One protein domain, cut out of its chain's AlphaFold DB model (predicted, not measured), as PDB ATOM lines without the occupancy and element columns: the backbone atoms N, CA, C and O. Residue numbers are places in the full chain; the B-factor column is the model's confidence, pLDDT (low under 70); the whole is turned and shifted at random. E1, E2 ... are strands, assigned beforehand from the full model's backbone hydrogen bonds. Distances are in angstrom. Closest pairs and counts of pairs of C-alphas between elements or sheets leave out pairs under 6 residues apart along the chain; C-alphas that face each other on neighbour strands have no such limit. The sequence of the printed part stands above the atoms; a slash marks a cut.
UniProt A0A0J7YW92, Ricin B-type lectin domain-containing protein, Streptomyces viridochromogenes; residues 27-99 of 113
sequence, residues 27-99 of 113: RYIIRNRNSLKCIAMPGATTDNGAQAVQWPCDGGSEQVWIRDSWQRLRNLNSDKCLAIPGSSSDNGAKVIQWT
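What this domain is: This is residues 27 to 99 of the 113 residues of the protein "Ricin B-type lectin domain-containing protein" of Streptomyces viridochromogenes (UniProt A0A0J7YW92). Little of this domain is regular structure: a small sheet, E1-E4-E5, has one two-stranded hairpin, E2-E3, beside E1 and another, E6-E7, beside E5, with loops between. Residues 86 to 92 stick out. The 73 printed residues have seven named strands, E1 to E7 in chain order, holding 25 residues, and no named helix: all strand, each sheet antiparallel. The whole is compact, radius of gyration of the C-alphas 11.6 A, spanning 30 by 26 by 24 A.

How they stand to each other: Inner strand E4 (64 to 67) is antiparallel to edge strands E1 (27 to 32), N 28 to O 65 2.8 A, and E5 (73 to 75), its hairpin partner, N 66 to O 74 2.7 A. E2 (38 to 40) and E3 (53 to 55) form a hairpin, N 38 to O 55 2.8 A; the closest C-alphas of E1 and E2, Arg 31 and Cys 38, are 4.3 A apart. E6 (81 to 83) and E7 (96 to 98) form another, N 81 to O 98 2.8 A; the closest C-alphas of E5 and E6, Arg 74 and Cys 81, are 4.4 A apart.

Where its parts are: E1 runs 16.6 A from C-alpha 27 at (-11.420, 28.009, -8.702); E7 ends at C-alpha 98 at (-11.443, 45.701, -3.669).

The domain as a whole: The farthest C-alphas, Asp 58 and Ser 89, are 31.2 A apart. Links E2 to E3 and E6 to E7 are long. The printed part has no cut; no printed residue is under 70 in pLDDT.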
ATOM      1  N   ARG A  27     -10.287  27.483  -9.475       95.12
ATOM      2  CA  ARG A  27     -11.420  28.009  -8.702       95.12
ATOM      3  C   ARG A  27     -11.562  27.258  -7.394       95.12
ATOM      4  O   ARG A  27     -11.478  26.028  -7.382       95.12
ATOM      5  N   TYR A  28     -11.843  27.981  -6.321       96.69
ATOM      6  CA  TYR A  28     -11.921  27.417  -4.984       96.69
ATOM      7  C   TYR A  28     -13.116  27.942  -4.207       96.69
ATOM      8  O   TYR A  28     -13.455  29.119  -4.270       96.69
ATOM      9  N   ILE A  29     -13.685  27.058  -3.400       97.44
ATOM     10  CA  ILE A  29     -14.415  27.431  -2.199       97.44
ATOM     11  C   ILE A  29     -13.415  27.405  -1.039       97.44
ATOM     12  O   ILE A  29     -12.642  26.453  -0.901       97.44
ATOM     13  N   ILE A  30     -13.428  28.454  -0.215       97.69
ATOM     14  CA  ILE A  30     -12.524  28.610   0.930       97.69
ATOM     15  C   ILE A  30     -13.347  28.489   2.206       97.69
ATOM     16  O   ILE A  30     -14.159  29.364   2.503       97.69
ATOM     17  N   ARG A  31     -13.154  27.399   2.950       97.69
ATOM     18  CA  ARG A  31     -13.986  27.039   4.105       97.69
ATOM     19  C   ARG A  31     -13.189  27.081   5.401       97.69
ATOM     20  O   ARG A  31     -12.113  26.497   5.473       97.69
ATOM     21  N   ASN A  32     -13.734  27.733   6.421       96.50
ATOM     22  CA  ASN A  32     -13.148  27.765   7.757       96.50
ATOM     23  C   ASN A  32     -13.273  26.391   8.423       96.50
ATOM     24  O   ASN A  32     -14.351  25.791   8.384       96.50
ATOM     25  N   ARG A  33     -12.216  25.895   9.069       94.06
ATOM     26  CA  ARG A  33     -12.265  24.586   9.738       94.06
ATOM     27  C   ARG A  33     -13.052  24.596  11.044       94.06
ATOM     28  O   ARG A  33     -13.623  23.564  11.378       94.06
ATOM     29  N   ASN A  34     -13.136  25.728  11.744       94.88
ATOM     30  CA  ASN A  34     -13.949  25.844  12.956       94.88
ATOM     31  C   ASN A  34     -15.449  25.955  12.645       94.88
ATOM     32  O   ASN A  34     -16.251  25.175  13.145       94.88
ATOM     33  N   SER A  35     -15.850  26.929  11.824       97.31
ATOM     34  CA  SER A  35     -17.272  27.219  11.586       97.31
ATOM     35  C   SER A  35     -17.913  26.366  10.491       97.31
ATOM     36  O   SER A  35     -19.139  26.347  10.380       97.31
ATOM     37  N   LEU A  36     -17.098  25.717   9.648       97.38
ATOM     38  CA  LEU A  36     -17.506  25.014   8.425       97.38
ATOM     39  C   LEU A  36     -18.203  25.902   7.380       97.38
ATOM     40  O   LEU A  36     -18.749  25.390   6.401       97.38
ATOM     41  N   LYS A  37     -18.156  27.226   7.557       98.56
ATOM     42  CA  LYS A  37     -18.692  28.222   6.625       98.56
ATOM     43  C   LYS A  37     -17.631  28.691   5.639       98.56
ATOM     44  O   LYS A  37     -16.429  28.604   5.899       98.56
ATOM     45  N   CYS A  38     -18.093  29.213   4.515       98.62
ATOM     46  CA  CYS A  38     -17.271  29.651   3.403       98.62
ATOM     47  C   CYS A  38     -17.081  31.167   3.395       98.62
ATOM     48  O   CYS A  38     -17.965  31.904   3.837       98.62
ATOM     49  N   ILE A  39     -15.931  31.631   2.900       98.56
ATOM     50  CA  ILE A  39     -15.711  33.055   2.622       98.56
ATOM     51  C   ILE A  39     -16.625  33.464   1.466       98.56
ATOM     52  O   ILE A  39     -16.532  32.899   0.375       98.56
ATOM     53  N   ALA A  40     -17.467  34.464   1.703       98.75
ATOM     54  CA  ALA A  40     -18.447  34.956   0.746       98.75
ATOM     55  C   ALA A  40     -18.501  36.487   0.731       98.75
ATOM     56  O   ALA A  40     -18.263  37.136   1.756       98.75
ATOM     57  N   MET A  41     -18.891  37.062  -0.407       98.75
ATOM     58  CA  MET A  41     -19.344  38.454  -0.454       98.75
ATOM     59  C   MET A  41     -20.838  38.526  -0.104       98.75
ATOM     60  O   MET A  41     -21.645  37.879  -0.774       98.75
ATOM     61  N   PRO A  42     -21.241  39.278   0.940       98.38
ATOM     62  CA  PRO A  42     -22.619  39.271   1.423       98.38
ATOM     63  C   PRO A  42     -23.587  39.781   0.352       98.38
ATOM     64  O   PRO A  42     -23.353  40.817  -0.267       98.38
ATOM     65  N   GLY A  43     -24.674  39.041   0.120       98.06
ATOM     66  CA  GLY A  43     -25.683  39.401  -0.883       98.06
ATOM     67  C   GLY A  43     -25.137  39.522  -2.309       98.06
ATOM     68  O   GLY A  43     -25.713  40.263  -3.100       98.06
ATOM     69  N   ALA A  44     -24.011  38.863  -2.617       98.31
ATOM     70  CA  ALA A  44     -23.321  38.960  -3.902       98.31
ATOM     71  C   ALA A  44     -22.988  40.406  -4.333       98.31
ATOM     72  O   ALA A  44     -22.926  40.706  -5.527       98.31
ATOM     73  N   THR A  45     -22.758  41.316  -3.373       98.62
ATOM     74  CA  THR A  45     -22.371  42.698  -3.698       98.62
ATOM     75  C   THR A  45     -21.084  42.741  -4.527       98.62
ATOM     76  O   THR A  45     -20.170  41.928  -4.360       98.62
ATOM     77  N   THR A  46     -20.990  43.743  -5.397       98.75
ATOM     78  CA  THR A  46     -19.791  44.052  -6.182       98.75
ATOM     79  C   THR A  46     -19.113  45.342  -5.715       98.75
ATOM     80  O   THR A  46     -18.184  45.816  -6.361       98.75
ATOM     81  N   ASP A  47     -19.521  45.907  -4.578       98.75
ATOM     82  CA  ASP A  47     -18.988  47.176  -4.090       98.75
ATOM     83  C   ASP A  47     -17.572  47.028  -3.525       98.75
ATOM     84  O   ASP A  47     -17.269  46.108  -2.757       98.75
ATOM     85  N   ASN A  48     -16.704  47.981  -3.865       98.69
ATOM     86  CA  ASN A  48     -15.411  48.150  -3.205       98.69
ATOM     87  C   ASN A  48     -15.626  48.461  -1.714       98.69
ATOM     88  O   ASN A  48     -16.447  49.304  -1.360       98.69
ATOM     89  N   GLY A  49     -14.859  47.815  -0.837       98.44
ATOM     90  CA  GLY A  49     -14.912  48.059   0.607       98.44
ATOM     91  C   GLY A  49     -15.937  47.204   1.345       98.44
ATOM     92  O   GLY A  49     -15.952  47.210   2.576       98.44
ATOM     93  N   ALA A  50     -16.753  46.425   0.629       98.75
ATOM     94  CA  ALA A  50     -17.629  45.454   1.263       98.75
ATOM     95  C   ALA A  50     -16.803  44.407   2.020       98.75
ATOM     96  O   ALA A  50     -15.878  43.812   1.465       98.75
ATOM     97  N   GLN A  51     -17.147  44.188   3.290       98.81
ATOM     98  CA  GLN A  51     -16.491  43.205   4.146       98.81
ATOM     99  C   GLN A  51     -16.911  41.785   3.743       98.81
ATOM    100  O   GLN A  51     -18.104  41.498   3.629       98.81
ATOM    101  N   ALA A  52     -15.936  40.893   3.566       98.69
ATOM    102  CA  ALA A  52     -16.198  39.475   3.355       98.69
ATOM    103  C   ALA A  52     -16.743  38.827   4.639       98.69
ATOM    104  O   ALA A  52     -16.365  39.191   5.757       98.69
ATOM    105  N   VAL A  53     -17.628  37.846   4.485       98.62
ATOM    106  CA  VAL A  53     -18.300  37.163   5.598       98.62
ATOM    107  C   VAL A  53     -18.057  35.659   5.559       98.62
ATOM    108  O   VAL A  53     -17.654  35.106   4.540       98.62
ATOM    109  N   GLN A  54     -18.339  34.990   6.677       98.50
ATOM    110  CA  GLN A  54     -18.482  33.538   6.724       98.50
ATOM    111  C   GLN A  54     -19.963  33.172   6.565       98.50
ATOM    112  O   GLN A  54     -20.771  33.484   7.444       98.50
ATOM    113  N   TRP A  55     -20.313  32.493   5.475       98.56
ATOM    114  CA  TRP A  55     -21.688  32.102   5.140       98.56
ATOM    115  C   TRP A  55     -21.805  30.586   4.906       98.56
ATOM    116  O   TRP A  55     -20.804  29.967   4.534       98.56
ATOM    117  N   PRO A  56     -22.965  29.943   5.163       98.56
ATOM    118  CA  PRO A  56     -23.175  28.554   4.765       98.56
ATOM    119  C   PRO A  56     -22.752  28.313   3.317       98.56
ATOM    120  O   PRO A  56     -23.092  29.086   2.426       98.56
ATOM    121  N   CYS A  57     -21.974  27.255   3.111       98.19
ATOM    122  CA  CYS A  57     -21.429  26.935   1.803       98.19
ATOM    123  C   CYS A  57     -22.546  26.426   0.883       98.19
ATOM    124  O   CYS A  57     -23.071  25.339   1.120       98.19
ATOM    125  N   ASP A  58     -22.895  27.187  -0.149       95.81
ATOM    126  CA  ASP A  58     -23.945  26.844  -1.124       95.81
ATOM    127  C   ASP A  58     -23.422  26.779  -2.570       95.81
ATOM    128  O   ASP A  58     -24.122  26.306  -3.463       95.81
ATOM    129  N   GLY A  59     -22.167  27.185  -2.793       94.44
ATOM    130  CA  GLY A  59     -21.531  27.171  -4.108       94.44
ATOM    131  C   GLY A  59     -21.939  28.331  -5.017       94.44
ATOM    132  O   GLY A  59     -21.591  28.305  -6.199       94.44
ATOM    133  N   GLY A  60     -22.634  29.343  -4.486       96.75
ATOM    134  CA  GLY A  60     -22.915  30.594  -5.185       96.75
ATOM    135  C   GLY A  60     -21.637  31.275  -5.682       96.75
ATOM    136  O   GLY A  60     -20.557  31.132  -5.102       96.75
ATOM    137  N   SER A  61     -21.733  32.025  -6.782       97.31
ATOM    138  CA  SER A  61     -20.577  32.685  -7.409       97.31
ATOM    139  C   SER A  61     -19.860  33.672  -6.482       97.31
ATOM    140  O   SER A  61     -18.656  33.879  -6.602       97.31
ATOM    141  N   GLU A  62     -20.569  34.247  -5.519       98.50
ATOM    142  CA  GLU A  62     -20.039  35.112  -4.472       98.50
ATOM    143  C   GLU A  62     -19.191  34.371  -3.425       98.50
ATOM    144  O   GLU A  62     -18.480  35.028  -2.664       98.50
ATOM    145  N   GLN A  63     -19.228  33.034  -3.406       98.62
ATOM    146  CA  GLN A  63     -18.410  32.160  -2.555       98.62
ATOM    147  C   GLN A  63     -17.241  31.500  -3.303       98.62
ATOM    148  O   GLN A  63     -16.411  30.822  -2.691       98.62
ATOM    149  N   VAL A  64     -17.181  31.660  -4.629       98.00
ATOM    150  CA  VAL A  64     -16.148  31.054  -5.474       98.00
ATOM    151  C   VAL A  64     -15.044  32.067  -5.747       98.00
ATOM    152  O   VAL A  64     -15.285  33.169  -6.238       98.00
ATOM    153  N   TRP A  65     -13.810  31.660  -5.469       97.88
ATOM    154  CA  TRP A  65     -12.615  32.482  -5.596       97.88
ATOM    155  C   TRP A  65     -11.668  31.878  -6.632       97.88
ATOM    156  O   TRP A  65     -11.228  30.734  -6.508       97.88
ATOM    157  N   ILE A  66     -11.358  32.646  -7.670       96.50
ATOM    158  CA  ILE A  66     -10.354  32.325  -8.678       96.50
ATOM    159  C   ILE A  66      -8.992  32.714  -8.111       96.50
ATOM    160  O   ILE A  66      -8.753  33.887  -7.818       96.50
ATOM    161  N   ARG A  67      -8.087  31.743  -7.988       95.12
ATOM    162  CA  ARG A  67      -6.687  32.005  -7.656       95.12
ATOM    163  C   ARG A  67      -5.934  32.302  -8.945       95.12
ATOM    164  O   ARG A  67      -5.822  31.433  -9.810       95.12
ATOM    165  N   ASP A  68      -5.455  33.530  -9.096       93.12
ATOM    166  CA  ASP A  68      -4.681  33.916 -10.276       93.12
ATOM    167  C   ASP A  68      -3.171  33.669 -10.101       93.12
ATOM    168  O   ASP A  68      -2.697  33.252  -9.040       93.12
ATOM    169  N   SER A  69      -2.392  33.926 -11.157       92.75
ATOM    170  CA  SER A  69      -0.936  33.719 -11.154       92.75
ATOM    171  C   SER A  69      -0.175  34.628 -10.179       92.75
ATOM    172  O   SER A  69       1.006  34.399  -9.931       92.75
ATOM    173  N   TRP A  70      -0.837  35.636  -9.602       94.31
ATOM    174  CA  TRP A  70      -0.277  36.586  -8.642       94.31
ATOM    175  C   TRP A  70      -0.634  36.226  -7.197       94.31
ATOM    176  O   TRP A  70      -0.329  36.996  -6.285       94.31
ATOM    177  N   GLN A  71      -1.245  35.055  -6.981       94.06
ATOM    178  CA  GLN A  71      -1.765  34.612  -5.686       94.06
ATOM    179  C   GLN A  71      -2.892  35.500  -5.146       94.06
ATOM    180  O   GLN A  71      -3.133  35.534  -3.937       94.06
ATOM    181  N   ARG A  72      -3.600  36.221  -6.021       97.25
ATOM    182  CA  ARG A  72      -4.798  36.962  -5.624       97.25
ATOM    183  C   ARG A  72      -6.006  36.043  -5.678       97.25
ATOM    184  O   ARG A  72      -6.086  35.146  -6.519       97.25
ATOM    185  N   LEU A  73      -6.958  36.297  -4.789       97.75
ATOM    186  CA  LEU A  73      -8.246  35.613  -4.751       97.75
ATOM    187  C   LEU A  73      -9.300  36.538  -5.356       97.75
ATOM    188  O   LEU A  73      -9.788  37.446  -4.686       97.75
ATOM    189  N   ARG A  74      -9.627  36.324  -6.632       98.06
ATOM    190  CA  ARG A  74     -10.661  37.066  -7.363       98.06
ATOM    191  C   ARG A  74     -12.020  36.423  -7.166       98.06
ATOM    192  O   ARG A  74     -12.196  35.252  -7.486       98.06
ATOM    193  N   ASN A  75     -12.985  37.175  -6.665       98.50
ATOM    194  CA  ASN A  75     -14.350  36.698  -6.531       98.50
ATOM    195  C   ASN A  75     -14.962  36.455  -7.920       98.50
ATOM    196  O   ASN A  75     -14.893  37.328  -8.785       98.50
ATOM    197  N   LEU A  76     -15.567  35.285  -8.133       97.31
ATOM    198  CA  LEU A  76     -16.133  34.905  -9.429       97.31
ATOM    199  C   LEU A  76     -17.307  35.809  -9.846       97.31
ATOM    200  O   LEU A  76     -17.503  36.010 -11.040       97.31
ATOM    201  N   ASN A  77     -18.071  36.352  -8.891       98.00
ATOM    202  CA  ASN A  77     -19.215  37.223  -9.168       98.00
ATOM    203  C   ASN A  77     -18.804  38.671  -9.495       98.00
ATOM    204  O   ASN A  77     -19.301  39.244 -10.460       98.00
ATOM    205  N   SER A  78     -17.915  39.276  -8.698       98.62
ATOM    206  CA  SER A  78     -17.597  40.712  -8.812       98.62
ATOM    207  C   SER A  78     -16.347  41.037  -9.626       98.62
ATOM    208  O   SER A  78     -16.107  42.202  -9.948       98.62
ATOM    209  N   ASP A  79     -15.523  40.029  -9.908       97.94
ATOM    210  CA  ASP A  79     -14.178  40.165 -10.464       97.94
ATOM    211  C   ASP A  79     -13.186  40.966  -9.591       97.94
ATOM    212  O   ASP A  79     -12.129  41.412 -10.043       97.94
ATOM    213  N   LYS A  80     -13.518  41.158  -8.309       98.81
ATOM    214  CA  LYS A  80     -12.708  41.908  -7.339       98.81
ATOM    215  C   LYS A  80     -11.871  40.988  -6.465       98.81
ATOM    216  O   LYS A  80     -12.217  39.833  -6.240       98.81
ATOM    217  N   CYS A  81     -10.766  41.518  -5.962       98.69
ATOM    218  CA  CYS A  81      -9.807  40.784  -5.157       98.69
ATOM    219  C   CYS A  81     -10.157  40.870  -3.671       98.69
ATOM    220  O   CYS A  81     -10.531  41.935  -3.176       98.69
ATOM    221  N   LEU A  82      -9.988  39.759  -2.957       98.69
ATOM    222  CA  LEU A  82      -9.959  39.737  -1.498       98.69
ATOM    223  C   LEU A  82      -8.741  40.540  -1.010       98.69
ATOM    224  O   LEU A  82      -7.624  40.281  -1.460       98.69
ATOM    225  N   ALA A  83      -8.948  41.507  -0.118       98.62
ATOM    226  CA  ALA A  83      -7.942  42.506   0.233       98.62
ATOM    227  C   ALA A  83      -7.952  42.880   1.723       98.62
ATOM    228  O   ALA A  83      -8.995  42.822   2.384       98.62
ATOM    229  N   ILE A  84      -6.799  43.326   2.225       98.38
ATOM    230  CA  ILE A  84      -6.665  44.000   3.520       98.38
ATOM    231  C   ILE A  84      -6.659  45.524   3.307       98.38
ATOM    232  O   ILE A  84      -5.733  46.050   2.695       98.38
ATOM    233  N   PRO A  85      -7.653  46.277   3.812       97.00
ATOM    234  CA  PRO A  85      -7.766  47.706   3.550       97.00
ATOM    235  C   PRO A  85      -6.549  48.474   4.075       97.00
ATOM    236  O   PRO A  85      -6.163  48.339   5.237       97.00
ATOM    237  N   GLY A  86      -5.960  49.299   3.205       96.00
ATOM    238  CA  GLY A  86      -4.822  50.153   3.547       96.00
ATOM    239  C   GLY A  86      -3.552  49.389   3.924       96.00
ATOM    240  O   GLY A  86      -2.694  49.966   4.588       96.00
ATOM    241  N   SER A  87      -3.438  48.106   3.550       95.38
ATOM    242  CA  SER A  87      -2.319  47.237   3.939       95.38
ATOM    243  C   SER A  87      -2.112  47.150   5.459       95.38
ATOM    244  O   SER A  87      -0.982  46.991   5.919       95.38
ATOM    245  N   SER A  88      -3.184  47.297   6.246       96.88
ATOM    246  CA  SER A  88      -3.108  47.277   7.710       96.88
ATOM    247  C   SER A  88      -2.508  45.967   8.230       96.88
ATOM    248  O   SER A  88      -2.891  44.877   7.809       96.88
ATOM    249  N   SER A  89      -1.592  46.085   9.189       94.19
ATOM    250  CA  SER A  89      -1.051  44.967   9.968       94.19
ATOM    251  C   SER A  89      -1.719  44.829  11.340       94.19
ATOM    252  O   SER A  89      -1.236  44.077  12.185       94.19
ATOM    253  N   ASP A  90      -2.779  45.596  11.599       93.75
ATOM    254  CA  ASP A  90      -3.416  45.641  12.908       93.75
ATOM    255  C   ASP A  90      -4.295  44.411  13.140       93.75
ATOM    256  O   ASP A  90      -5.019  43.938  12.259       93.75
ATOM    257  N   ASN A  91      -4.294  43.920  14.379       91.31
ATOM    258  CA  ASN A  91      -5.199  42.851  14.783       91.31
ATOM    259  C   ASN A  91      -6.658  43.283  14.599       91.31
ATOM    260  O   ASN A  91      -7.075  44.347  15.056       91.31
ATOM    261  N   GLY A  92      -7.452  42.419  13.965       91.31
ATOM    262  CA  GLY A  92      -8.855  42.705  13.668       91.31
ATOM    263  C   GLY A  92      -9.079  43.525  12.396       91.31
ATOM    264  O   GLY A  92     -10.230  43.874  12.116       91.31
ATOM    265  N   ALA A  93      -8.032  43.792  11.603       95.25
ATOM    266  CA  ALA A  93      -8.189  44.302  10.248       95.25
ATOM    267  C   ALA A  93      -9.195  43.432   9.477       95.25
ATOM    268  O   ALA A  93      -9.090  42.205   9.398       95.25
ATOM    269  N   LYS A  94     -10.228  44.086   8.948       95.19
ATOM    270  CA  LYS A  94     -11.311  43.411   8.236       95.19
ATOM    271  C   LYS A  94     -10.859  43.064   6.831       95.19
ATOM    272  O   LYS A  94     -10.336  43.921   6.133       95.19
ATOM    273  N   VAL A  95     -11.159  41.852   6.385       98.19
ATOM    274  CA  VAL A  95     -10.974  41.471   4.985       98.19
ATOM    275  C   VAL A  95     -12.140  42.011   4.154       98.19
ATOM    276  O   VAL A  95     -13.305  41.815   4.510       98.19
ATOM    277  N   ILE A  96     -11.833  42.689   3.054       98.75
ATOM    278  CA  ILE A  96     -12.812  43.292   2.140       98.75
ATOM    279  C   ILE A  96     -12.647  42.741   0.723       98.75
ATOM    280  O   ILE A  96     -11.658  42.071   0.429       98.75
ATOM    281  N   GLN A  97     -13.571  43.072  -0.179       98.81
ATOM    282  CA  GLN A  97     -13.259  43.067  -1.609       98.81
ATOM    283  C   GLN A  97     -12.821  44.453  -2.078       98.81
ATOM    284  O   GLN A  97     -13.366  45.481  -1.659       98.81
ATOM    285  N   TRP A  98     -11.871  44.483  -3.002       98.75
ATOM    286  CA  TRP A  98     -11.443  45.701  -3.669       98.75
ATOM    287  C   TRP A  98     -11.048  45.425  -5.112       98.75
ATOM    288  O   TRP A  98     -10.751  44.299  -5.506       98.75
ATOM    289  N   THR A  99     -11.034  46.477  -5.920       98.62
ATOM    290  CA  THR A  99     -10.551  46.390  -7.297       98.62
ATOM    291  C   THR A  99      -9.126  45.842  -7.306       98.62
ATOM    292  O   THR A  99      -8.273  46.288  -6.535       98.62
TER     293      THR A  99